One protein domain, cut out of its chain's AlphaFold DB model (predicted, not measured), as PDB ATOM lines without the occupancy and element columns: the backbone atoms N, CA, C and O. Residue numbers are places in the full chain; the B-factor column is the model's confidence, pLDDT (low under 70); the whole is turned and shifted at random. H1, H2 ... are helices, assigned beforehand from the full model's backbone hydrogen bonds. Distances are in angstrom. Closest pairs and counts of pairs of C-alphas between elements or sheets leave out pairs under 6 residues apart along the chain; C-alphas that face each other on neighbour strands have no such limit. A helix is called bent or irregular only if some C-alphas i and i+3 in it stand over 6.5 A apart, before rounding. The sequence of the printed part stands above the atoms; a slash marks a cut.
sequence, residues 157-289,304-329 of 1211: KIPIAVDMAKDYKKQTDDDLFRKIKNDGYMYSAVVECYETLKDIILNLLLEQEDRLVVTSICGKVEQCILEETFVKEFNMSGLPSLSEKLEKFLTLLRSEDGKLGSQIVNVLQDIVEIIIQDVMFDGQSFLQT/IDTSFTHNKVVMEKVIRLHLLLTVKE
ATOM      1  N   LYS A 157    -143.556 174.273 -52.843       90.00
ATOM      2  CA  LYS A 157    -142.848 173.005 -52.586       90.00
ATOM      3  C   LYS A 157    -143.788 171.830 -52.324       90.00
ATOM      4  O   LYS A 157    -143.557 170.764 -52.879       90.00
ATOM      5  N   ILE A 158    -144.852 172.026 -51.540       89.88
ATOM      6  CA  ILE A 158    -145.838 170.967 -51.267       89.88
ATOM      7  C   ILE A 158    -146.643 170.598 -52.520       89.88
ATOM      8  O   ILE A 158    -146.648 169.417 -52.857       89.88
ATOM      9  N   PRO A 159    -147.241 171.546 -53.274       88.56
ATOM     10  CA  PRO A 159    -147.903 171.215 -54.538       88.56
ATOM     11  C   PRO A 159    -146.992 170.463 -55.516       88.56
ATOM     12  O   PRO A 159    -147.400 169.450 -56.071       88.56
ATOM     13  N   ILE A 160    -145.731 170.898 -55.662       88.25
ATOM     14  CA  ILE A 160    -144.749 170.212 -56.513       88.25
ATOM     15  C   ILE A 160    -144.472 168.795 -55.997       88.25
ATOM     16  O   ILE A 160    -144.415 167.868 -56.798       88.25
ATOM     17  N   ALA A 161    -144.323 168.602 -54.684       90.06
ATOM     18  CA  ALA A 161    -144.121 167.278 -54.098       90.06
ATOM     19  C   ALA A 161    -145.331 166.353 -54.329       90.06
ATOM     20  O   ALA A 161    -145.142 165.182 -54.654       90.06
ATOM     21  N   VAL A 162    -146.557 166.880 -54.224       89.31
ATOM     22  CA  VAL A 162    -147.802 166.145 -54.505       89.31
ATOM     23  C   VAL A 162    -147.897 165.765 -55.984       89.31
ATOM     24  O   VAL A 162    -148.177 164.608 -56.289       89.31
ATOM     25  N   ASP A 163    -147.601 166.686 -56.905       87.75
ATOM     26  CA  ASP A 163    -147.580 166.403 -58.347       87.75
ATOM     27  C   ASP A 163    -146.484 165.384 -58.707       87.75
ATOM     28  O   ASP A 163    -146.721 164.435 -59.453       87.75
ATOM     29  N   MET A 164    -145.292 165.519 -58.115       87.69
ATOM     30  CA  MET A 164    -144.196 164.560 -58.280       87.69
ATOM     31  C   MET A 164    -144.564 163.161 -57.786       87.69
ATOM     32  O   MET A 164    -144.153 162.185 -58.415       87.69
ATOM     33  N   ALA A 165    -145.300 163.058 -56.676       87.12
ATOM     34  CA  ALA A 165    -145.788 161.792 -56.146       87.12
ATOM     35  C   ALA A 165    -146.881 161.199 -57.048       87.12
ATOM     36  O   ALA A 165    -146.802 160.026 -57.406       87.12
ATOM     37  N   LYS A 166    -147.851 162.009 -57.490       86.88
ATOM     38  CA  LYS A 166    -148.930 161.603 -58.406       86.88
ATOM     39  C   LYS A 166    -148.396 161.006 -59.711       86.88
ATOM     40  O   LYS A 166    -148.900 159.986 -60.175       86.88
ATOM     41  N   ASP A 167    -147.377 161.630 -60.298       83.25
ATOM     42  CA  ASP A 167    -146.782 161.198 -61.568       83.25
ATOM     43  C   ASP A 167    -145.713 160.098 -61.393       83.25
ATOM     44  O   ASP A 167    -145.085 159.657 -62.367       83.25
ATOM     45  N   TYR A 168    -145.493 159.625 -60.162       84.50
ATOM     46  CA  TYR A 168    -144.503 158.603 -59.852       84.50
ATOM     47  C   TYR A 168    -144.997 157.200 -60.232       84.50
ATOM     48  O   TYR A 168    -145.973 156.696 -59.690       84.50
ATOM     49  N   LYS A 169    -144.297 156.538 -61.166       75.69
ATOM     50  CA  LYS A 169    -144.693 155.221 -61.717       75.69
ATOM     51  C   LYS A 169    -143.752 154.060 -61.369       75.69
ATOM     52  O   LYS A 169    -143.923 152.963 -61.895       75.69
ATOM     53  N   LYS A 170    -142.704 154.293 -60.573       72.88
ATOM     54  CA  LYS A 170    -141.724 153.247 -60.216       72.88
ATOM     55  C   LYS A 170    -142.181 152.486 -58.964       72.88
ATOM     56  O   LYS A 170    -142.941 153.016 -58.170       72.88
ATOM     57  N   GLN A 171    -141.696 151.253 -58.794       69.56
ATOM     58  CA  GLN A 171    -142.091 150.340 -57.704       69.56
ATOM     59  C   GLN A 171    -141.227 150.445 -56.430       69.56
ATOM     60  O   GLN A 171    -141.409 149.648 -55.510       69.56
ATOM     61  N   THR A 172    -140.250 151.356 -56.391       78.38
ATOM     62  CA  THR A 172    -139.328 151.523 -55.256       78.38
ATOM     63  C   THR A 172    -139.358 152.950 -54.738       78.38
ATOM     64  O   THR A 172    -139.477 153.887 -55.517       78.38
ATOM     65  N   ASP A 173    -139.201 153.121 -53.433       80.00
ATOM     66  CA  ASP A 173    -139.286 154.422 -52.766       80.00
ATOM     67  C   ASP A 173    -138.061 155.317 -53.051       80.00
ATOM     68  O   ASP A 173    -138.176 156.545 -53.154       80.00
ATOM     69  N   ASP A 174    -136.890 154.710 -53.270       79.06
ATOM     70  CA  ASP A 174    -135.582 155.376 -53.352       79.06
ATOM     71  C   ASP A 174    -135.517 156.590 -54.276       79.06
ATOM     72  O   ASP A 174    -134.840 157.571 -53.975       79.06
ATOM     73  N   ASP A 175    -136.141 156.529 -55.455       82.44
ATOM     74  CA  ASP A 175    -136.057 157.624 -56.429       82.44
ATOM     75  C   ASP A 175    -137.016 158.770 -56.074       82.44
ATOM     76  O   ASP A 175    -136.683 159.925 -56.336       82.44
ATOM     77  N   LEU A 176    -138.164 158.486 -55.443       84.44
ATOM     78  CA  LEU A 176    -139.092 159.521 -54.977       84.44
ATOM     79  C   LEU A 176    -138.505 160.260 -53.770       84.44
ATOM     80  O   LEU A 176    -138.354 161.483 -53.809       84.44
ATOM     81  N   PHE A 177    -138.071 159.524 -52.742       85.75
ATOM     82  CA  PHE A 177    -137.472 160.118 -51.544       85.75
ATOM     83  C   PHE A 177    -136.167 160.852 -51.851       85.75
ATOM     84  O   PHE A 177    -135.933 161.919 -51.293       85.75
ATOM     85  N   ARG A 178    -135.334 160.352 -52.772       85.19
ATOM     86  CA  ARG A 178    -134.124 161.068 -53.213       85.19
ATOM     87  C   ARG A 178    -134.459 162.382 -53.908       85.19
ATOM     88  O   ARG A 178    -133.818 163.386 -53.626       85.19
ATOM     89  N   LYS A 179    -135.476 162.411 -54.776       85.62
ATOM     90  CA  LYS A 179    -135.925 163.661 -55.408       85.62
ATOM     91  C   LYS A 179    -136.462 164.663 -54.383       85.62
ATOM     92  O   LYS A 179    -136.208 165.852 -54.544       85.62
ATOM     93  N   ILE A 180    -137.138 164.191 -53.330       87.25
ATOM     94  CA  ILE A 180    -137.597 165.039 -52.220       87.25
ATOM     95  C   ILE A 180    -136.422 165.554 -51.381       87.25
ATOM     96  O   ILE A 180    -136.325 166.755 -51.144       87.25
ATOM     97  N   LYS A 181    -135.491 164.677 -50.992       87.50
ATOM     98  CA  LYS A 181    -134.308 165.014 -50.182       87.50
ATOM     99  C   LYS A 181    -133.282 165.886 -50.914       87.50
ATOM    100  O   LYS A 181    -132.525 166.592 -50.257       87.50
ATOM    101  N   ASN A 182    -133.261 165.879 -52.251       88.44
ATOM    102  CA  ASN A 182    -132.380 166.744 -53.046       88.44
ATOM    103  C   ASN A 182    -132.653 168.244 -52.830       88.44
ATOM    104  O   ASN A 182    -131.752 169.058 -53.028       88.44
ATOM    105  N   ASP A 183    -133.874 168.615 -52.439       87.56
ATOM    106  CA  ASP A 183    -134.227 169.978 -52.050       87.56
ATOM    107  C   ASP A 183    -134.533 170.014 -50.547       87.56
ATOM    108  O   ASP A 183    -135.617 169.628 -50.108       87.56
ATOM    109  N   GLY A 184    -133.578 170.506 -49.751       86.12
ATOM    110  CA  GLY A 184    -133.709 170.567 -48.292       86.12
ATOM    111  C   GLY A 184    -134.932 171.356 -47.811       86.12
ATOM    112  O   GLY A 184    -135.521 171.006 -46.785       86.12
ATOM    113  N   TYR A 185    -135.376 172.369 -48.567       89.44
ATOM    114  CA  TYR A 185    -136.605 173.101 -48.257       89.44
ATOM    115  C   TYR A 185    -137.849 172.254 -48.532       89.44
ATOM    116  O   TYR A 185    -138.778 172.266 -47.729       89.44
ATOM    117  N   MET A 186    -137.868 171.494 -49.632       91.06
ATOM    118  CA  MET A 186    -138.986 170.600 -49.953       91.06
ATOM    119  C   MET A 186    -139.102 169.464 -48.938       91.06
ATOM    120  O   MET A 186    -140.196 169.208 -48.446       91.06
ATOM    121  N   TYR A 187    -137.981 168.841 -48.571       90.75
ATOM    122  CA  TYR A 187    -137.945 167.821 -47.526       90.75
ATOM    123  C   TYR A 187    -138.482 168.353 -46.191       90.75
ATOM    124  O   TYR A 187    -139.389 167.754 -45.614       90.75
ATOM    125  N   SER A 188    -137.991 169.517 -45.749       89.44
ATOM    126  CA  SER A 188    -138.455 170.145 -44.506       89.44
ATOM    127  C   SER A 188    -139.952 170.473 -44.558       89.44
ATOM    128  O   SER A 188    -140.672 170.193 -43.608       89.44
ATOM    129  N   ALA A 189    -140.447 171.005 -45.681       91.00
ATOM    130  CA  ALA A 189    -141.862 171.334 -45.838       91.00
ATOM    131  C   ALA A 189    -142.762 170.090 -45.760       91.00
ATOM    132  O   ALA A 189    -143.791 170.136 -45.093       91.00
ATOM    133  N   VAL A 190    -142.396 168.992 -46.436       91.19
ATOM    134  CA  VAL A 190    -143.207 167.759 -46.472       91.19
ATOM    135  C   VAL A 190    -143.329 167.145 -45.077       91.19
ATOM    136  O   VAL A 190    -144.440 166.831 -44.649       91.19
ATOM    137  N   VAL A 191    -142.212 167.022 -44.353       90.38
ATOM    138  CA  VAL A 191    -142.206 166.470 -42.988       90.38
ATOM    139  C   VAL A 191    -142.970 167.384 -42.029       90.38
ATOM    140  O   VAL A 191    -143.835 166.916 -41.292       90.38
ATOM    141  N   GLU A 192    -142.735 168.699 -42.101       90.19
ATOM    142  CA  GLU A 192    -143.458 169.682 -41.293       90.19
ATOM    143  C   GLU A 192    -144.972 169.632 -41.538       90.19
ATOM    144  O   GLU A 192    -145.753 169.682 -40.585       90.19
ATOM    145  N   CYS A 193    -145.395 169.532 -42.802       90.25
ATOM    146  CA  CYS A 193    -146.801 169.456 -43.186       90.25
ATOM    147  C   CYS A 193    -147.476 168.232 -42.558       90.25
ATOM    148  O   CYS A 193    -148.560 168.356 -41.989       90.25
ATOM    149  N   TYR A 194    -146.824 167.069 -42.627       90.38
ATOM    150  CA  TYR A 194    -147.323 165.825 -42.044       90.38
ATOM    151  C   TYR A 194    -147.433 165.905 -40.514       90.38
ATOM    152  O   TYR A 194    -148.508 165.674 -39.959       90.38
ATOM    153  N   GLU A 195    -146.356 166.287 -39.826       89.69
ATOM    154  CA  GLU A 195    -146.316 166.311 -38.358       89.69
ATOM    155  C   GLU A 195    -147.231 167.394 -37.766       89.69
ATOM    156  O   GLU A 195    -147.884 167.174 -36.744       89.69
ATOM    157  N   THR A 196    -147.344 168.549 -38.429       87.81
ATOM    158  CA  THR A 196    -148.253 169.626 -38.004       87.81
ATOM    159  C   THR A 196    -149.713 169.239 -38.220       87.81
ATOM    160  O   THR A 196    -150.546 169.500 -37.354       87.81
ATOM    161  N   LEU A 197    -150.037 168.590 -39.344       88.81
ATOM    162  CA  LEU A 197    -151.388 168.094 -39.602       88.81
ATOM    163  C   LEU A 197    -151.794 167.018 -38.586       88.81
ATOM    164  O   LEU A 197    -152.899 167.077 -38.049       88.81
ATOM    165  N   LYS A 198    -150.884 166.081 -38.283       88.06
ATOM    166  CA  LYS A 198    -151.061 165.054 -37.245       88.06
ATOM    167  C   LYS A 198    -151.398 165.688 -35.894       88.06
ATOM    168  O   LYS A 198    -152.378 165.291 -35.268       88.06
ATOM    169  N   ASP A 199    -150.638 166.700 -35.474       85.56
ATOM    170  CA  ASP A 199    -150.884 167.426 -34.221       85.56
ATOM    171  C   ASP A 199    -152.244 168.147 -34.215       85.56
ATOM    172  O   ASP A 199    -153.001 168.030 -33.252       85.56
ATOM    173  N   ILE A 200    -152.607 168.852 -35.294       85.50
ATOM    174  CA  ILE A 200    -153.890 169.575 -35.379       85.50
ATOM    175  C   ILE A 200    -155.080 168.608 -35.289       85.50
ATOM    176  O   ILE A 200    -156.014 168.869 -34.532       85.50
ATOM    177  N   ILE A 201    -155.052 167.488 -36.021       86.00
ATOM    178  CA  ILE A 201    -156.151 166.510 -36.026       86.00
ATOM    179  C   ILE A 201    -156.271 165.815 -34.662       86.00
ATOM    180  O   ILE A 201    -157.377 165.683 -34.145       86.00
ATOM    181  N   LEU A 202    -155.163 165.397 -34.043       84.56
ATOM    182  CA  LEU A 202    -155.204 164.735 -32.732       84.56
ATOM    183  C   LEU A 202    -155.731 165.655 -31.622       84.56
ATOM    184  O   LEU A 202    -156.450 165.184 -30.739       84.56
ATOM    185  N   ASN A 203    -155.413 166.951 -31.685       82.19
ATOM    186  CA  ASN A 203    -155.933 167.945 -30.744       82.19
ATOM    187  C   ASN A 203    -157.413 168.289 -30.994       82.19
ATOM    188  O   ASN A 203    -158.118 168.597 -30.038       82.19
ATOM    189  N   LEU A 204    -157.893 168.196 -32.241       83.88
ATOM    190  CA  LEU A 204    -159.295 168.438 -32.612       83.88
ATOM    191  C   LEU A 204    -160.248 167.340 -32.102       83.88
ATOM    192  O   LEU A 204    -161.395 167.623 -31.763       83.88
ATOM    193  N   LEU A 205    -159.800 166.081 -32.078       84.25
ATOM    194  CA  LEU A 205    -160.634 164.928 -31.717       84.25
ATOM    195  C   LEU A 205    -160.780 164.786 -30.201       84.25
ATOM    196  O   LEU A 205    -159.773 164.760 -29.495       84.25
ATOM    197  N   LEU A 206    -162.008 164.617 -29.699       80.44
ATOM    198  CA  LEU A 206    -162.271 164.372 -28.273       80.44
ATOM    199  C   LEU A 206    -162.359 162.881 -27.922       80.44
ATOM    200  O   LEU A 206    -161.962 162.478 -26.828       80.44
ATOM    201  N   GLU A 207    -162.857 162.056 -28.843       81.94
ATOM    202  CA  GLU A 207    -163.068 160.627 -28.607       81.94
ATOM    203  C   GLU A 207    -161.777 159.818 -28.757       81.94
ATOM    204  O   GLU A 207    -161.007 159.967 -29.709       81.94
ATOM    205  N   GLN A 208    -161.535 158.918 -27.799       75.94
ATOM    206  CA  GLN A 208    -160.324 158.100 -27.778       75.94
ATOM    207  C   GLN A 208    -160.299 157.072 -28.919       75.94
ATOM    208  O   GLN A 208    -159.225 156.760 -29.429       75.94
ATOM    209  N   GLU A 209    -161.464 156.592 -29.358       77.62
ATOM    210  CA  GLU A 209    -161.597 155.661 -30.485       77.62
ATOM    211  C   GLU A 209    -161.164 156.310 -31.808       77.62
ATOM    212  O   GLU A 209    -160.338 155.744 -32.526       77.62
ATOM    213  N   ASP A 210    -161.611 157.539 -32.081       81.56
ATOM    214  CA  ASP A 210    -161.218 158.300 -33.273       81.56
ATOM    215  C   ASP A 210    -159.719 158.652 -33.264       81.56
ATOM    216  O   ASP A 210    -159.032 158.535 -34.286       81.56
ATOM    217  N   ARG A 211    -159.162 159.007 -32.093       82.31
ATOM    218  CA  ARG A 211    -157.713 159.238 -31.928       82.31
ATOM    219  C   ARG A 211    -156.887 157.983 -32.217       82.31
ATOM    220  O   ARG A 211    -155.815 158.091 -32.818       82.31
ATOM    221  N   LEU A 212    -157.358 156.799 -31.813       82.19
ATOM    222  CA  LEU A 212    -156.675 155.526 -32.074       82.19
ATOM    223  C   LEU A 212    -156.644 155.191 -33.570       82.19
ATOM    224  O   LEU A 212    -155.621 154.702 -34.051       82.19
ATOM    225  N   VAL A 213    -157.710 155.502 -34.315       81.31
ATOM    226  CA  VAL A 213    -157.746 155.323 -35.777       81.31
ATOM    227  C   VAL A 213    -156.694 156.206 -36.454       81.31
ATOM    228  O   VAL A 213    -155.846 155.690 -37.182       81.31
ATOM    229  N   VAL A 214    -156.673 157.511 -36.156       84.00
ATOM    230  CA  VAL A 214    -155.679 158.448 -36.724       84.00
ATOM    231  C   VAL A 214    -154.250 158.054 -36.339       84.00
ATOM    232  O   VAL A 214    -153.350 158.084 -37.179       84.00
ATOM    233  N   THR A 215    -154.037 157.621 -35.094       84.75
ATOM    234  CA  THR A 215    -152.719 157.169 -34.618       84.75
ATOM    235  C   THR A 215    -152.267 155.892 -35.331       84.75
ATOM    236  O   THR A 215    -151.095 155.782 -35.683       84.75
ATOM    237  N   SER A 216    -153.182 154.959 -35.610       84.25
ATOM    238  CA  SER A 216    -152.883 153.718 -36.342       84.25
ATOM    239  C   SER A 216    -152.522 153.986 -37.806       84.25
ATOM    240  O   SER A 216    -151.562 153.407 -38.313       84.25
ATOM    241  N   ILE A 217    -153.232 154.912 -38.464       84.88
ATOM    242  CA  ILE A 217    -152.901 155.384 -39.819       84.88
ATOM    243  C   ILE A 217    -151.499 156.007 -39.826       84.88
ATOM    244  O   ILE A 217    -150.670 155.654 -40.664       84.88
ATOM    245  N   CYS A 218    -151.204 156.895 -38.871       86.62
ATOM    246  CA  CYS A 218    -149.883 157.515 -38.760       86.62
ATOM    247  C   CYS A 218    -148.780 156.474 -38.512       86.62
ATOM    248  O   CYS A 218    -147.745 156.528 -39.168       86.62
ATOM    249  N   GLY A 219    -149.024 155.494 -37.636       85.69
ATOM    250  CA  GLY A 219    -148.077 154.411 -37.361       85.69
ATOM    251  C   GLY A 219    -147.767 153.560 -38.596       85.69
ATOM    252  O   GLY A 219    -146.607 153.236 -38.834       85.69
ATOM    253  N   LYS A 220    -148.771 153.262 -39.434       85.06
ATOM    254  CA  LYS A 220    -148.565 152.558 -40.712       85.06
ATOM    255  C   LYS A 220    -147.750 153.398 -41.703       85.06
ATOM    256  O   LYS A 220    -146.857 152.856 -42.345       85.06
ATOM    257  N   VAL A 221    -148.013 154.707 -41.805       86.94
ATOM    258  CA  VAL A 221    -147.211 155.635 -42.630       86.94
ATOM    259  C   VAL A 221    -145.745 155.627 -42.187       86.94
ATOM    260  O   VAL A 221    -144.858 155.431 -43.015       86.94
ATOM    261  N   GLU A 222    -145.489 155.790 -40.889       87.56
ATOM    262  CA  GLU A 222    -144.139 155.808 -40.312       87.56
ATOM    263  C   GLU A 222    -143.410 154.464 -40.518       87.56
ATOM    264  O   GLU A 222    -142.243 154.452 -40.910       87.56
ATOM    265  N   GLN A 223    -144.105 153.333 -40.348       87.50
ATOM    266  CA  GLN A 223    -143.560 151.995 -40.605       87.50
ATOM    267  C   GLN A 223    -143.176 151.800 -42.080       87.50
ATOM    268  O   GLN A 223    -142.064 151.364 -42.370       87.50
ATOM    269  N   CYS A 224    -144.054 152.160 -43.019       86.00
ATOM    270  CA  CYS A 224    -143.779 152.018 -44.451       86.00
ATOM    271  C   CYS A 224    -142.628 152.915 -44.932       86.00
ATOM    272  O   CYS A 224    -141.901 152.529 -45.845       86.00
ATOM    273  N   ILE A 225    -142.432 154.087 -44.313       85.19
ATOM    274  CA  ILE A 225    -141.270 154.950 -44.580       85.19
ATOM    275  C   ILE A 225    -139.970 154.287 -44.098       85.19
ATOM    276  O   ILE A 225    -138.955 154.381 -44.784       85.19
ATOM    277  N   LEU A 226    -139.985 153.616 -42.939       83.75
ATOM    278  CA  LEU A 226    -138.816 152.909 -42.395       83.75
ATOM    279  C   LEU A 226    -138.466 151.637 -43.181       83.75
ATOM    280  O   LEU A 226    -137.291 151.305 -43.311       83.75
ATOM    281  N   GLU A 227    -139.476 150.929 -43.683       85.88
ATOM    282  CA  GLU A 227    -139.329 149.677 -44.439       85.88
ATOM    283  C   GLU A 227    -139.110 149.889 -45.952       85.88
ATOM    284  O   GLU A 227    -138.931 148.910 -46.675       85.88
ATOM    285  N   GLU A 228    -139.119 151.140 -46.438       82.06
ATOM    286  CA  GLU A 228    -139.008 151.507 -47.867       82.06
ATOM    287  C   GLU A 228    -140.090 150.839 -48.751       82.06
ATOM    288  O   GLU A 228    -139.846 150.393 -49.882       82.06
ATOM    289  N   THR A 229    -141.315 150.751 -48.220       84.88
ATOM    290  CA  THR A 229    -142.492 150.136 -48.865       84.88
ATOM    291  C   THR A 229    -143.649 151.112 -49.122       84.88
ATOM    292  O   THR A 229    -144.732 150.695 -49.530       84.88
ATOM    293  N   PHE A 230    -143.445 152.417 -48.947       85.38
ATOM    294  CA  PHE A 230    -144.471 153.458 -49.023       85.38
ATOM    295  C   PHE A 230    -145.228 153.483 -50.361       85.38
ATOM    296  O   PHE A 230    -146.455 153.471 -50.364       85.38
ATOM    297  N   VAL A 231    -144.544 153.441 -51.510       84.62
ATOM    298  CA  VAL A 231    -145.199 153.465 -52.839       84.62
ATOM    299  C   VAL A 231    -145.912 152.140 -53.163       84.62
ATOM    300  O   VAL A 231    -146.760 152.092 -54.055       84.62
ATOM    301  N   LYS A 232    -145.599 151.053 -52.442       83.06
ATOM    302  CA  LYS A 232    -146.284 149.756 -52.590       83.06
ATOM    303  C   LYS A 232    -147.578 149.678 -51.788       83.06
ATOM    304  O   LYS A 232    -148.493 148.989 -52.216       83.06
ATOM    305  N   GLU A 233    -147.637 150.366 -50.652       83.88
ATOM    306  CA  GLU A 233    -148.746 150.300 -49.691       83.88
ATOM    307  C   GLU A 233    -149.727 151.481 -49.834       83.88
ATOM    308  O   GLU A 233    -150.888 151.380 -49.429       83.88
ATOM    309  N   PHE A 234    -149.285 152.584 -50.451       86.12
ATOM    310  CA  PHE A 234    -150.081 153.790 -50.656       86.12
ATOM    311  C   PHE A 234    -150.196 154.165 -52.141       86.12
ATOM    312  O   PHE A 234    -149.215 154.210 -52.885       86.12
ATOM    313  N   ASN A 235    -151.408 154.514 -52.566       85.19
ATOM    314  CA  ASN A 235    -151.711 155.026 -53.890       85.19
ATOM    315  C   ASN A 235    -151.464 156.541 -53.979       85.19
ATOM    316  O   ASN A 235    -152.254 157.365 -53.511       85.19
ATOM    317  N   MET A 236    -150.389 156.924 -54.668       86.19
ATOM    318  CA  MET A 236    -150.010 158.330 -54.826       86.19
ATOM    319  C   MET A 236    -151.005 159.149 -55.669       86.19
ATOM    320  O   MET A 236    -151.018 160.378 -55.572       86.19
ATOM    321  N   SER A 237    -151.865 158.511 -56.479       83.81
ATOM    322  CA  SER A 237    -152.842 159.234 -57.305       83.81
ATOM    323  C   SER A 237    -153.964 159.888 -56.492       83.81
ATOM    324  O   SER A 237    -154.614 160.795 -57.010       83.81
ATOM    325  N   GLY A 238    -154.193 159.447 -55.247       83.69
ATOM    326  CA  GLY A 238    -155.190 160.017 -54.330       83.69
ATOM    327  C   GLY A 238    -154.716 161.269 -53.574       83.69
ATOM    328  O   GLY A 238    -155.537 162.051 -53.093       83.69
ATOM    329  N   LEU A 239    -153.400 161.526 -53.519       86.19
ATOM    330  CA  LEU A 239    -152.815 162.659 -52.782       86.19
ATOM    331  C   LEU A 239    -153.302 164.052 -53.232       86.19
ATOM    332  O   LEU A 239    -153.510 164.900 -52.362       86.19
ATOM    333  N   PRO A 240    -153.528 164.335 -54.533       88.62
ATOM    334  CA  PRO A 240    -154.084 165.621 -54.956       88.62
ATOM    335  C   PRO A 240    -155.483 165.889 -54.387       88.62
ATOM    336  O   PRO A 240    -155.753 167.004 -53.945       88.62
ATOM    337  N   SER A 241    -156.351 164.868 -54.350       87.44
ATOM    338  CA  SER A 241    -157.706 164.995 -53.793       87.44
ATOM    339  C   SER A 241    -157.664 165.214 -52.279       87.44
ATOM    340  O   SER A 241    -158.355 166.090 -51.754       87.44
ATOM    341  N   LEU A 242    -156.766 164.502 -51.591       88.69
ATOM    342  CA  LEU A 242    -156.495 164.719 -50.173       88.69
ATOM    343  C   LEU A 242    -156.017 166.155 -49.904       88.69
ATOM    344  O   LEU A 242    -156.539 166.821 -49.014       88.69
ATOM    345  N   SER A 243    -155.074 166.667 -50.703       89.12
ATOM    346  CA  SER A 243    -154.567 168.038 -50.570       89.12
ATOM    347  C   SER A 243    -155.667 169.092 -50.740       89.12
ATOM    348  O   SER A 243    -155.673 170.079 -50.008       89.12
ATOM    349  N   GLU A 244    -156.600 168.900 -51.677       88.12
ATOM    350  CA  GLU A 244    -157.731 169.813 -51.903       88.12
ATOM    351  C   GLU A 244    -158.699 169.830 -50.709       88.12
ATOM    352  O   GLU A 244    -159.147 170.891 -50.261       88.12
ATOM    353  N   LYS A 245    -158.994 168.660 -50.133       90.38
ATOM    354  CA  LYS A 245    -159.845 168.565 -48.939       90.38
ATOM    355  C   LYS A 245    -159.167 169.129 -47.695       90.38
ATOM    356  O   LYS A 245    -159.839 169.783 -46.900       90.38
ATOM    357  N   LEU A 246    -157.851 168.957 -47.556       89.56
ATOM    358  CA  LEU A 246    -157.056 169.574 -46.490       89.56
ATOM    359  C   LEU A 246    -157.043 171.106 -46.592       89.56
ATOM    360  O   LEU A 246    -157.199 171.785 -45.580       89.56
ATOM    361  N   GLU A 247    -156.928 171.661 -47.801       89.06
ATOM    362  CA  GLU A 247    -157.066 173.106 -48.041       89.06
ATOM    363  C   GLU A 247    -158.444 173.614 -47.582       89.06
ATOM    364  O   GLU A 247    -158.538 174.599 -46.837       89.06
ATOM    365  N   LYS A 248    -159.517 172.900 -47.949       88.25
ATOM    366  CA  LYS A 248    -160.879 173.226 -47.506       88.25
ATOM    367  C   LYS A 248    -161.009 173.150 -45.983       88.25
ATOM    368  O   LYS A 248    -161.538 174.078 -45.379       88.25
ATOM    369  N   PHE A 249    -160.499 172.094 -45.357       89.12
ATOM    370  CA  PHE A 249    -160.525 171.903 -43.905       89.12
ATOM    371  C   PHE A 249    -159.847 173.054 -43.154       89.12
ATOM    372  O   PHE A 249    -160.445 173.647 -42.258       89.12
ATOM    373  N   LEU A 250    -158.638 173.438 -43.567       88.25
ATOM    374  CA  LEU A 250    -157.898 174.531 -42.934       88.25
ATOM    375  C   LEU A 250    -158.557 175.896 -43.157       88.25
ATOM    376  O   LEU A 250    -158.460 176.766 -42.296       88.25
ATOM    377  N   THR A 251    -159.250 176.090 -44.281       87.12
ATOM    378  CA  THR A 251    -160.035 177.310 -44.524       87.12
ATOM    379  C   THR A 251    -161.196 177.427 -43.534       87.12
ATOM    380  O   THR A 251    -161.419 178.501 -42.983       87.12
ATOM    381  N   LEU A 252    -161.892 176.318 -43.256       85.38
ATOM    382  CA  LEU A 252    -162.992 176.278 -42.283       85.38
ATOM    383  C   LEU A 252    -162.496 176.462 -40.841       85.38
ATOM    384  O   LEU A 252    -163.162 177.113 -40.046       85.38
ATOM    385  N   LEU A 253    -161.306 175.954 -40.503       82.44
ATOM    386  CA  LEU A 253    -160.703 176.181 -39.182       82.44
ATOM    387  C   LEU A 253    -160.291 177.642 -38.937       82.44
ATOM    388  O   LEU A 253    -160.093 178.028 -37.788       82.44
ATOM    389  N   ARG A 254    -160.149 178.453 -39.993       79.88
ATOM    390  CA  ARG A 254    -159.795 179.878 -39.898       79.88
ATOM    391  C   ARG A 254    -161.002 180.813 -39.808       79.88
ATOM    392  O   ARG A 254    -160.807 181.986 -39.511       79.88
ATOM    393  N   SER A 255    -162.213 180.353 -40.126       73.62
ATOM    394  CA  SER A 255    -163.403 181.209 -40.101       73.62
ATOM    395  C   SER A 255    -163.885 181.457 -38.671       73.62
ATOM    396  O   SER A 255    -164.035 180.509 -37.906       73.62
ATOM    397  N   GLU A 256    -164.184 182.713 -38.337       58.97
ATOM    398  CA  GLU A 256    -164.630 183.149 -36.998       58.97
ATOM    399  C   GLU A 256    -166.102 182.799 -36.687       58.97
ATOM    400  O   GLU A 256    -166.575 182.971 -35.564       58.97
ATOM    401  N   ASP A 257    -166.840 182.262 -37.662       54.84
ATOM    402  CA  ASP A 257    -168.239 181.880 -37.490       54.84
ATOM    403  C   ASP A 257    -168.368 180.536 -36.749       54.84
ATOM    404  O   ASP A 257    -168.267 179.453 -37.331       54.84
ATOM    405  N   GLY A 258    -168.728 180.591 -35.462       51.94
ATOM    406  CA  GLY A 258    -169.014 179.426 -34.605       51.94
ATOM    407  C   GLY A 258    -170.165 178.503 -35.065       51.94
ATOM    408  O   GLY A 258    -170.534 177.574 -34.353       51.94
ATOM    409  N   LYS A 259    -170.742 178.729 -36.254       53.62
ATOM    410  CA  LYS A 259    -171.810 177.921 -36.873       53.62
ATOM    411  C   LYS A 259    -171.303 176.866 -37.870       53.62
ATOM    412  O   LYS A 259    -172.120 176.165 -38.464       53.62
ATOM    413  N   LEU A 260    -169.987 176.724 -38.055       64.88
ATOM    414  CA  LEU A 260    -169.381 175.815 -39.042       64.88
ATOM    415  C   LEU A 260    -168.994 174.414 -38.532       64.88
ATOM    416  O   LEU A 260    -168.464 173.621 -39.308       64.88
ATOM    417  N   GLY A 261    -169.299 174.059 -37.276       67.38
ATOM    418  CA  GLY A 261    -168.907 172.765 -36.685       67.38
ATOM    419  C   GLY A 261    -169.313 171.539 -37.518       67.38
ATOM    420  O   GLY A 261    -168.489 170.665 -37.764       67.38
ATOM    421  N   SER A 262    -170.536 171.512 -38.059       72.25
ATOM    422  CA  SER A 262    -171.005 170.418 -38.926       72.25
ATOM    423  C   SER A 262    -170.280 170.347 -40.274       72.25
ATOM    424  O   SER A 262    -170.081 169.262 -40.811       72.25
ATOM    425  N   GLN A 263    -169.840 171.482 -40.824       80.00
ATOM    426  CA  GLN A 263    -169.072 171.501 -42.069       80.00
ATOM    427  C   GLN A 263    -167.637 171.014 -41.849       80.00
ATOM    428  O   GLN A 263    -167.105 170.313 -42.708       80.00
ATOM    429  N   ILE A 264    -167.030 171.344 -40.704       82.06
ATOM    430  CA  ILE A 264    -165.705 170.838 -40.315       82.06
ATOM    431  C   ILE A 264    -165.758 169.319 -40.132       82.06
ATOM    432  O   ILE A 264    -164.907 168.630 -40.688       82.06
ATOM    433  N   VAL A 265    -166.784 168.799 -39.443       81.81
ATOM    434  CA  VAL A 265    -167.016 167.350 -39.287       81.81
ATOM    435  C   VAL A 265    -167.144 166.659 -40.646       81.81
ATOM    436  O   VAL A 265    -166.432 165.693 -40.897       81.81
ATOM    437  N   ASN A 266    -167.970 167.188 -41.556       84.00
ATOM    438  CA  ASN A 266    -168.140 166.600 -42.890       84.00
ATOM    439  C   ASN A 266    -166.819 166.560 -43.676       84.00
ATOM    440  O   ASN A 266    -166.489 165.546 -44.280       84.00
ATOM    441  N   VAL A 267    -166.036 167.646 -43.665       86.12
ATOM    442  CA  VAL A 267    -164.752 167.675 -44.386       86.12
ATOM    443  C   VAL A 267    -163.707 166.779 -43.712       86.12
ATOM    444  O   VAL A 267    -162.897 166.175 -44.407       86.12
ATOM    445  N   LEU A 268    -163.725 166.650 -42.384       84.88
ATOM    446  CA  LEU A 268    -162.851 165.729 -41.657       84.88
ATOM    447  C   LEU A 268    -163.176 164.264 -41.988       84.88
ATOM    448  O   LEU A 268    -162.261 163.479 -42.226       84.88
ATOM    449  N   GLN A 269    -164.463 163.913 -42.062       84.69
ATOM    450  CA  GLN A 269    -164.917 162.596 -42.513       84.69
ATOM    451  C   GLN A 269    -164.497 162.330 -43.965       84.69
ATOM    452  O   GLN A 269    -163.908 161.283 -44.221       84.69
ATOM    453  N   ASP A 270    -164.681 163.299 -44.875       85.94
ATOM    454  CA  ASP A 270    -164.197 163.211 -46.262       85.94
ATOM    455  C   ASP A 270    -162.675 162.957 -46.319       85.94
ATOM    456  O   ASP A 270    -162.207 162.153 -47.121       85.94
ATOM    457  N   ILE A 271    -161.882 163.644 -45.483       87.06
ATOM    458  CA  ILE A 271    -160.419 163.474 -45.421       87.06
ATOM    459  C   ILE A 271    -160.057 162.045 -45.011       87.06
ATOM    460  O   ILE A 271    -159.217 161.418 -45.657       87.06
ATOM    461  N   VAL A 272    -160.675 161.528 -43.946       84.06
ATOM    462  CA  VAL A 272    -160.407 160.166 -43.459       84.06
ATOM    463  C   VAL A 272    -160.867 159.125 -44.481       84.06
ATOM    464  O   VAL A 272    -160.158 158.145 -44.709       84.06
ATOM    465  N   GLU A 273    -162.006 159.348 -45.137       83.75
ATOM    466  CA  GLU A 273    -162.520 158.470 -46.188       83.75
ATOM    467  C   GLU A 273    -161.570 158.404 -47.389       83.75
ATOM    468  O   GLU A 273    -161.213 157.305 -47.808       83.75
ATOM    469  N   ILE A 274    -161.073 159.547 -47.872       85.06
ATOM    470  CA  ILE A 274    -160.087 159.605 -48.963       85.06
ATOM    471  C   ILE A 274    -158.789 158.899 -48.569       85.06
ATOM    472  O   ILE A 274    -158.226 158.154 -49.371       85.06
ATOM    473  N   ILE A 275    -158.306 159.079 -47.334       84.62
ATOM    474  CA  ILE A 275    -157.100 158.378 -46.870       84.62
ATOM    475  C   ILE A 275    -157.310 156.857 -46.923       84.62
ATOM    476  O   ILE A 275    -156.447 156.136 -47.421       84.62
ATOM    477  N   ILE A 276    -158.458 156.372 -46.449       82.56
ATOM    478  CA  ILE A 276    -158.761 154.940 -46.332       82.56
ATOM    479  C   ILE A 276    -159.099 154.288 -47.680       82.56
ATOM    480  O   ILE A 276    -158.709 153.144 -47.899       82.56
ATOM    481  N   GLN A 277    -159.851 154.965 -48.553       80.88
ATOM    482  CA  GLN A 277    -160.359 154.390 -49.804       80.88
ATOM    483  C   GLN A 277    -159.472 154.699 -51.015       80.88
ATOM    484  O   GLN A 277    -159.290 153.830 -51.866       80.88
ATOM    485  N   ASP A 278    -158.905 155.907 -51.087       79.12
ATOM    486  CA  ASP A 278    -158.234 156.402 -52.297       79.12
ATOM    487  C   ASP A 278    -156.704 156.462 -52.170       79.12
ATOM    488  O   ASP A 278    -156.006 156.451 -53.189       79.12
ATOM    489  N   VAL A 279    -156.170 156.532 -50.940       83.44
ATOM    490  CA  VAL A 279    -154.725 156.663 -50.671       83.44
ATOM    491  C   VAL A 279    -154.106 155.383 -50.096       83.44
ATOM    492  O   VAL A 279    -152.956 155.106 -50.406       83.44
ATOM    493  N   MET A 280    -154.810 154.572 -49.302       84.44
ATOM    494  CA  MET A 280    -154.291 153.306 -48.748       84.44
ATOM    495  C   MET A 280    -154.826 152.093 -49.514       84.44
ATOM    496  O   MET A 280    -156.036 151.971 -49.675       84.44
ATOM    497  N   PHE A 281    -153.968 151.148 -49.923       80.56
ATOM    498  CA  PHE A 281    -154.451 149.925 -50.588       80.56
ATOM    499  C   PHE A 281    -155.223 148.987 -49.634       80.56
ATOM    500  O   PHE A 281    -156.257 148.452 -50.024       80.56
ATOM    501  N   ASP A 282    -154.788 148.863 -48.371       72.06
ATOM    502  CA  ASP A 282    -155.417 148.016 -47.333       72.06
ATOM    503  C   ASP A 282    -156.203 148.822 -46.271       72.06
ATOM    504  O   ASP A 282    -156.387 148.386 -45.128       72.06
ATOM    505  N   GLY A 283    -156.693 150.017 -46.617       64.81
ATOM    506  CA  GLY A 283    -157.303 150.948 -45.657       64.81
ATOM    507  C   GLY A 283    -158.536 150.406 -44.916       64.81
ATOM    508  O   GLY A 283    -158.774 150.771 -43.764       64.81
ATOM    509  N   GLN A 284    -159.308 149.490 -45.518       65.06
ATOM    510  CA  GLN A 284    -160.521 148.940 -44.888       65.06
ATOM    511  C   GLN A 284    -160.246 148.104 -43.627       65.06
ATOM    512  O   GLN A 284    -161.135 147.958 -42.786       65.06
ATOM    513  N   SER A 285    -159.016 147.607 -43.455       64.19
ATOM    514  CA  SER A 285    -158.590 146.882 -42.250       64.19
ATOM    515  C   SER A 285    -158.577 147.767 -40.992       64.19
ATOM    516  O   SER A 285    -158.852 147.283 -39.896       64.19
ATOM    517  N   PHE A 286    -158.375 149.082 -41.143       63.16
ATOM    518  CA  PHE A 286    -158.352 150.055 -40.041       63.16
ATOM    519  C   PHE A 286    -159.749 150.413 -39.512       63.16
ATOM    520  O   PHE A 286    -159.886 150.937 -38.408       63.16
ATOM    521  N   LEU A 287    -160.801 150.103 -40.276       58.66
ATOM    522  CA  LEU A 287    -162.194 150.218 -39.831       58.66
ATOM    523  C   LEU A 287    -162.674 148.951 -39.100       58.66
ATOM    524  O   LEU A 287    -163.730 148.985 -38.467       58.66
ATOM    525  N   GLN A 288    -161.905 147.856 -39.165       54.97
ATOM    526  CA  GLN A 288    -162.250 146.525 -38.660       54.97
ATOM    527  C   GLN A 288    -161.356 146.107 -37.478       54.97
ATOM    528  O   GLN A 288    -160.673 145.086 -37.521       54.97
ATOM    529  N   THR A 289    -161.353 146.872 -36.386       47.53
ATOM    530  CA  THR A 289    -160.724 146.421 -35.133       47.53
ATOM    531  C   THR A 289    -161.645 145.405 -34.418       47.53
ATOM    532  O   THR A 289    -162.846 145.662 -34.315       47.53
ATOM    533  N   ILE A 304    -165.931 166.911 -32.039       77.56
ATOM    534  CA  ILE A 304    -164.743 167.756 -32.203       77.56
ATOM    535  C   ILE A 304    -164.738 168.913 -31.199       77.56
ATOM    536  O   ILE A 304    -165.768 169.541 -30.958       77.56
ATOM    537  N   ASP A 305    -163.569 169.236 -30.648       76.19
ATOM    538  CA  ASP A 305    -163.369 170.471 -29.891       76.19
ATOM    539  C   ASP A 305    -162.849 171.546 -30.834       76.19
ATOM    540  O   ASP A 305    -161.713 171.472 -31.274       76.19
ATOM    541  N   THR A 306    -163.653 172.557 -31.160       70.81
ATOM    542  CA  THR A 306    -163.192 173.709 -31.951       70.81
ATOM    543  C   THR A 306    -162.663 174.848 -31.078       70.81
ATOM    544  O   THR A 306    -162.062 175.787 -31.604       70.81
ATOM    545  N   SER A 307    -162.805 174.778 -29.750       68.44
ATOM    546  CA  SER A 307    -162.380 175.837 -28.828       68.44
ATOM    547  C   SER A 307    -160.857 175.997 -28.768       68.44
ATOM    548  O   SER A 307    -160.369 177.116 -28.625       68.44
ATOM    549  N   PHE A 308    -160.085 174.932 -29.017       71.25
ATOM    550  CA  PHE A 308    -158.618 174.994 -29.085       71.25
ATOM    551  C   PHE A 308    -158.083 175.940 -30.178       71.25
ATOM    552  O   PHE A 308    -156.967 176.440 -30.052       71.25
ATOM    553  N   THR A 309    -158.874 176.249 -31.215       66.00
ATOM    554  CA  THR A 309    -158.505 177.242 -32.244       66.00
ATOM    555  C   THR A 309    -158.480 178.677 -31.707       66.00
ATOM    556  O   THR A 309    -157.816 179.532 -32.286       66.00
ATOM    557  N   HIS A 310    -159.107 178.937 -30.552       67.81
ATOM    558  CA  HIS A 310    -158.998 180.219 -29.845       67.81
ATOM    559  C   HIS A 310    -157.616 180.388 -29.191       67.81
ATOM    560  O   HIS A 310    -157.231 181.495 -28.814       67.81
ATOM    561  N   ASN A 311    -156.835 179.306 -29.065       71.31
ATOM    562  CA  ASN A 311    -155.442 179.401 -28.661       71.31
ATOM    563  C   ASN A 311    -154.605 179.952 -29.823       71.31
ATOM    564  O   ASN A 311    -154.431 179.301 -30.857       71.31
ATOM    565  N   LYS A 312    -154.018 181.132 -29.610       71.44
ATOM    566  CA  LYS A 312    -153.180 181.836 -30.587       71.44
ATOM    567  C   LYS A 312    -152.067 180.960 -31.176       71.44
ATOM    568  O   LYS A 312    -151.836 181.010 -32.379       71.44
ATOM    569  N   VAL A 313    -151.432 180.112 -30.363       73.56
ATOM    570  CA  VAL A 313    -150.339 179.224 -30.807       73.56
ATOM    571  C   VAL A 313    -150.838 178.179 -31.804       73.56
ATOM    572  O   VAL A 313    -150.151 177.847 -32.768       73.56
ATOM    573  N   VAL A 314    -152.046 177.651 -31.596       76.31
ATOM    574  CA  VAL A 314    -152.622 176.650 -32.499       76.31
ATOM    575  C   VAL A 314    -153.134 177.306 -33.776       76.31
ATOM    576  O   VAL A 314    -152.889 176.787 -34.864       76.31
ATOM    577  N   MET A 315    -153.754 178.483 -33.673       81.06
ATOM    578  CA  MET A 315    -154.159 179.259 -34.846       81.06
ATOM    579  C   MET A 315    -152.957 179.625 -35.733       81.06
ATOM    580  O   MET A 315    -153.038 179.512 -36.954       81.06
ATOM    581  N   GLU A 316    -151.807 179.974 -35.148       80.00
ATOM    582  CA  GLU A 316    -150.563 180.207 -35.898       80.00
ATOM    583  C   GLU A 316    -150.113 178.960 -36.681       80.00
ATOM    584  O   GLU A 316    -149.727 179.077 -37.848       80.00
ATOM    585  N   LYS A 317    -150.233 177.753 -36.102       83.38
ATOM    586  CA  LYS A 317    -149.970 176.489 -36.817       83.38
ATOM    587  C   LYS A 317    -150.959 176.259 -37.962       83.38
ATOM    588  O   LYS A 317    -150.534 175.868 -39.047       83.38
ATOM    589  N   VAL A 318    -152.251 176.525 -37.748       85.88
ATOM    590  CA  VAL A 318    -153.302 176.390 -38.776       85.88
ATOM    591  C   VAL A 318    -153.042 177.347 -39.942       85.88
ATOM    592  O   VAL A 318    -153.040 176.920 -41.097       85.88
ATOM    593  N   ILE A 319    -152.761 178.623 -39.659       87.00
ATOM    594  CA  ILE A 319    -152.420 179.632 -40.673       87.00
ATOM    595  C   ILE A 319    -151.170 179.205 -41.443       87.00
ATOM    596  O   ILE A 319    -151.152 179.245 -42.675       87.00
ATOM    597  N   ARG A 320    -150.130 178.753 -40.738       88.44
ATOM    598  CA  ARG A 320    -148.877 178.315 -41.353       88.44
ATOM    599  C   ARG A 320    -149.070 177.101 -42.261       88.44
ATOM    600  O   ARG A 320    -148.621 177.136 -43.405       88.44
ATOM    601  N   LEU A 321    -149.765 176.064 -41.794       89.12
ATOM    602  CA  LEU A 321    -150.054 174.869 -42.587       89.12
ATOM    603  C   LEU A 321    -150.904 175.210 -43.819       89.12
ATOM    604  O   LEU A 321    -150.616 174.748 -44.922       89.12
ATOM    605  N   HIS A 322    -151.890 176.096 -43.655       89.94
ATOM    606  CA  HIS A 322    -152.679 176.618 -44.767       89.94
ATOM    607  C   HIS A 322    -151.785 177.307 -45.809       89.94
ATOM    608  O   HIS A 322    -151.940 177.071 -47.004       89.94
ATOM    609  N   LEU A 323    -150.820 178.136 -45.397       89.38
ATOM    610  CA  LEU A 323    -149.889 178.789 -46.327       89.38
ATOM    611  C   LEU A 323    -148.993 177.784 -47.069       89.38
ATOM    612  O   LEU A 323    -148.778 177.956 -48.268       89.38
ATOM    613  N   LEU A 324    -148.509 176.727 -46.404       88.81
ATOM    614  CA  LEU A 324    -147.690 175.684 -47.042       88.81
ATOM    615  C   LEU A 324    -148.440 174.948 -48.163       88.81
ATOM    616  O   LEU A 324    -147.842 174.641 -49.195       88.81
ATOM    617  N   LEU A 325    -149.742 174.699 -47.978       86.19
ATOM    618  CA  LEU A 325    -150.586 173.994 -48.949       86.19
ATOM    619  C   LEU A 325    -151.095 174.906 -50.080       86.19
ATOM    620  O   LEU A 325    -151.154 174.490 -51.237       86.19
ATOM    621  N   THR A 326    -151.447 176.156 -49.768       84.88
ATOM    622  CA  THR A 326    -152.172 177.041 -50.705       84.88
ATOM    623  C   THR A 326    -151.282 177.947 -51.550       84.88
ATOM    624  O   THR A 326    -151.688 178.387 -52.629       84.88
ATOM    625  N   VAL A 327    -150.058 178.253 -51.107       83.25
ATOM    626  CA  VAL A 327    -149.180 179.190 -51.821       83.25
ATOM    627  C   VAL A 327    -148.511 178.475 -52.998       83.25
ATOM    628  O   VAL A 327    -147.415 177.928 -52.892       83.25
ATOM    629  N   LYS A 328    -149.209 178.484 -54.139       74.88
ATOM    630  CA  LYS A 328    -148.800 177.825 -55.394       74.88
ATOM    631  C   LYS A 328    -147.826 178.653 -56.231       74.88
ATOM    632  O   LYS A 328    -147.030 178.086 -56.974       74.88
ATOM    633  N   GLU A 329    -147.850 179.978 -56.107       73.94
ATOM    634  CA  GLU A 329    -146.909 180.870 -56.796       73.94
ATOM    635  C   GLU A 329    -145.573 180.952 -56.059       73.94
ATOM    636  O   GLU A 329    -145.522 180.868 -54.835       73.94
TER     637      GLU A 329
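This is residues 157 to 289 and 304 to 329 of the 1211 residues of an uncharacterized protein of Phaseolus angularis (UniProt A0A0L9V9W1). Two helical hairpins, H3 with H4 and H6 with H7, form two layers of a flat body, one over the other; H10 slants from the H3 layer to the H6 layer, and H1 also joins H3 and H6. H2 is at one end beside H1, and the short H8 bridges H4 and H7. The printed part has 159 residues with ten named helices, H1 to H10 in chain order, and no named strand: all helix. The whole is compact, with a radius of gyration of the C-alphas of 15.8 A, and the C-alphas span 46 by 42 by 22 A along their three main axes.

H1, residues 157 to 166, begins at C-alpha 157 (-142.848, 173.005, -52.586). H2 is residues 174 to 181. H3, residues 184 to 204, is 30.1 A long, and H4, residues 208 to 226, is 26.5 A. H5 is residues 230 to 233. H6, residues 236 to 253, is 26.0 A long and only just irregular: C-alphas 237 and 240 are 6.9 A apart. H7, residues 261 to 279, is 25.6 A long. H8 is residues 283 to 287 and H9 307 to 310. H10, residues 312 to 326, is 20.7 A long and ends at C-alpha 326 (-152.172, 177.041, -50.705).

H1 and H3 are the hubs, touching four helices each. H1 and H2, a hairpin, only just touch, with 3 pairs of C-alphas within 8 A, closest Ala 161 and Ile 180 at 7.1 A. Residues 185 to 190 of H3 touch H1, about perpendicular at 89 degrees, closest C-alphas Lys 157 and Met 186, 5.3 A. The hairpin H3 and H4 only just touches, with 3 pairs within 8 A, closest C-alphas Leu 202 and Arg 211, 6.1 A. H5 and H6 meet only through their link. H6 and H7, a hairpin, touch at a shallow tilt of 11 degrees, opposite ways, closest C-alphas Gly 238 and Val 279, 5.0 A. H8 touches residues 213 to 217 of H4, closest C-alphas Val 213 and Phe 286, 6.8 A. H10 touches H3, closest C-alphas Cys 193 and Leu 321, 6.3 A, and H6, closest C-alphas Leu 250 and His 322, 5.9 A. H9 is close to H10 but not clearly touching. Every O i to N i+4 pair is within hydrogen-bond range in H1, H2, H3, H4 and H10; H6 has 12 of 14, H7 14 of 15, and H8 0 of 1 but 2 of 2 O i to N i+3 pairs; H5 and H9 are too short for an i+4 pair.

The C-alphas farthest apart, Gln 171 and Gly 258, are 45.9 A apart. Residues 290 to 303 are not printed, and C-alphas 289 and 304 are 21.9 A apart across the cut. Of the links printed whole, none is long. Mean pLDDT of the printed part is 81.9; residues 256 to 261 and 283 to 289 are among those under 70.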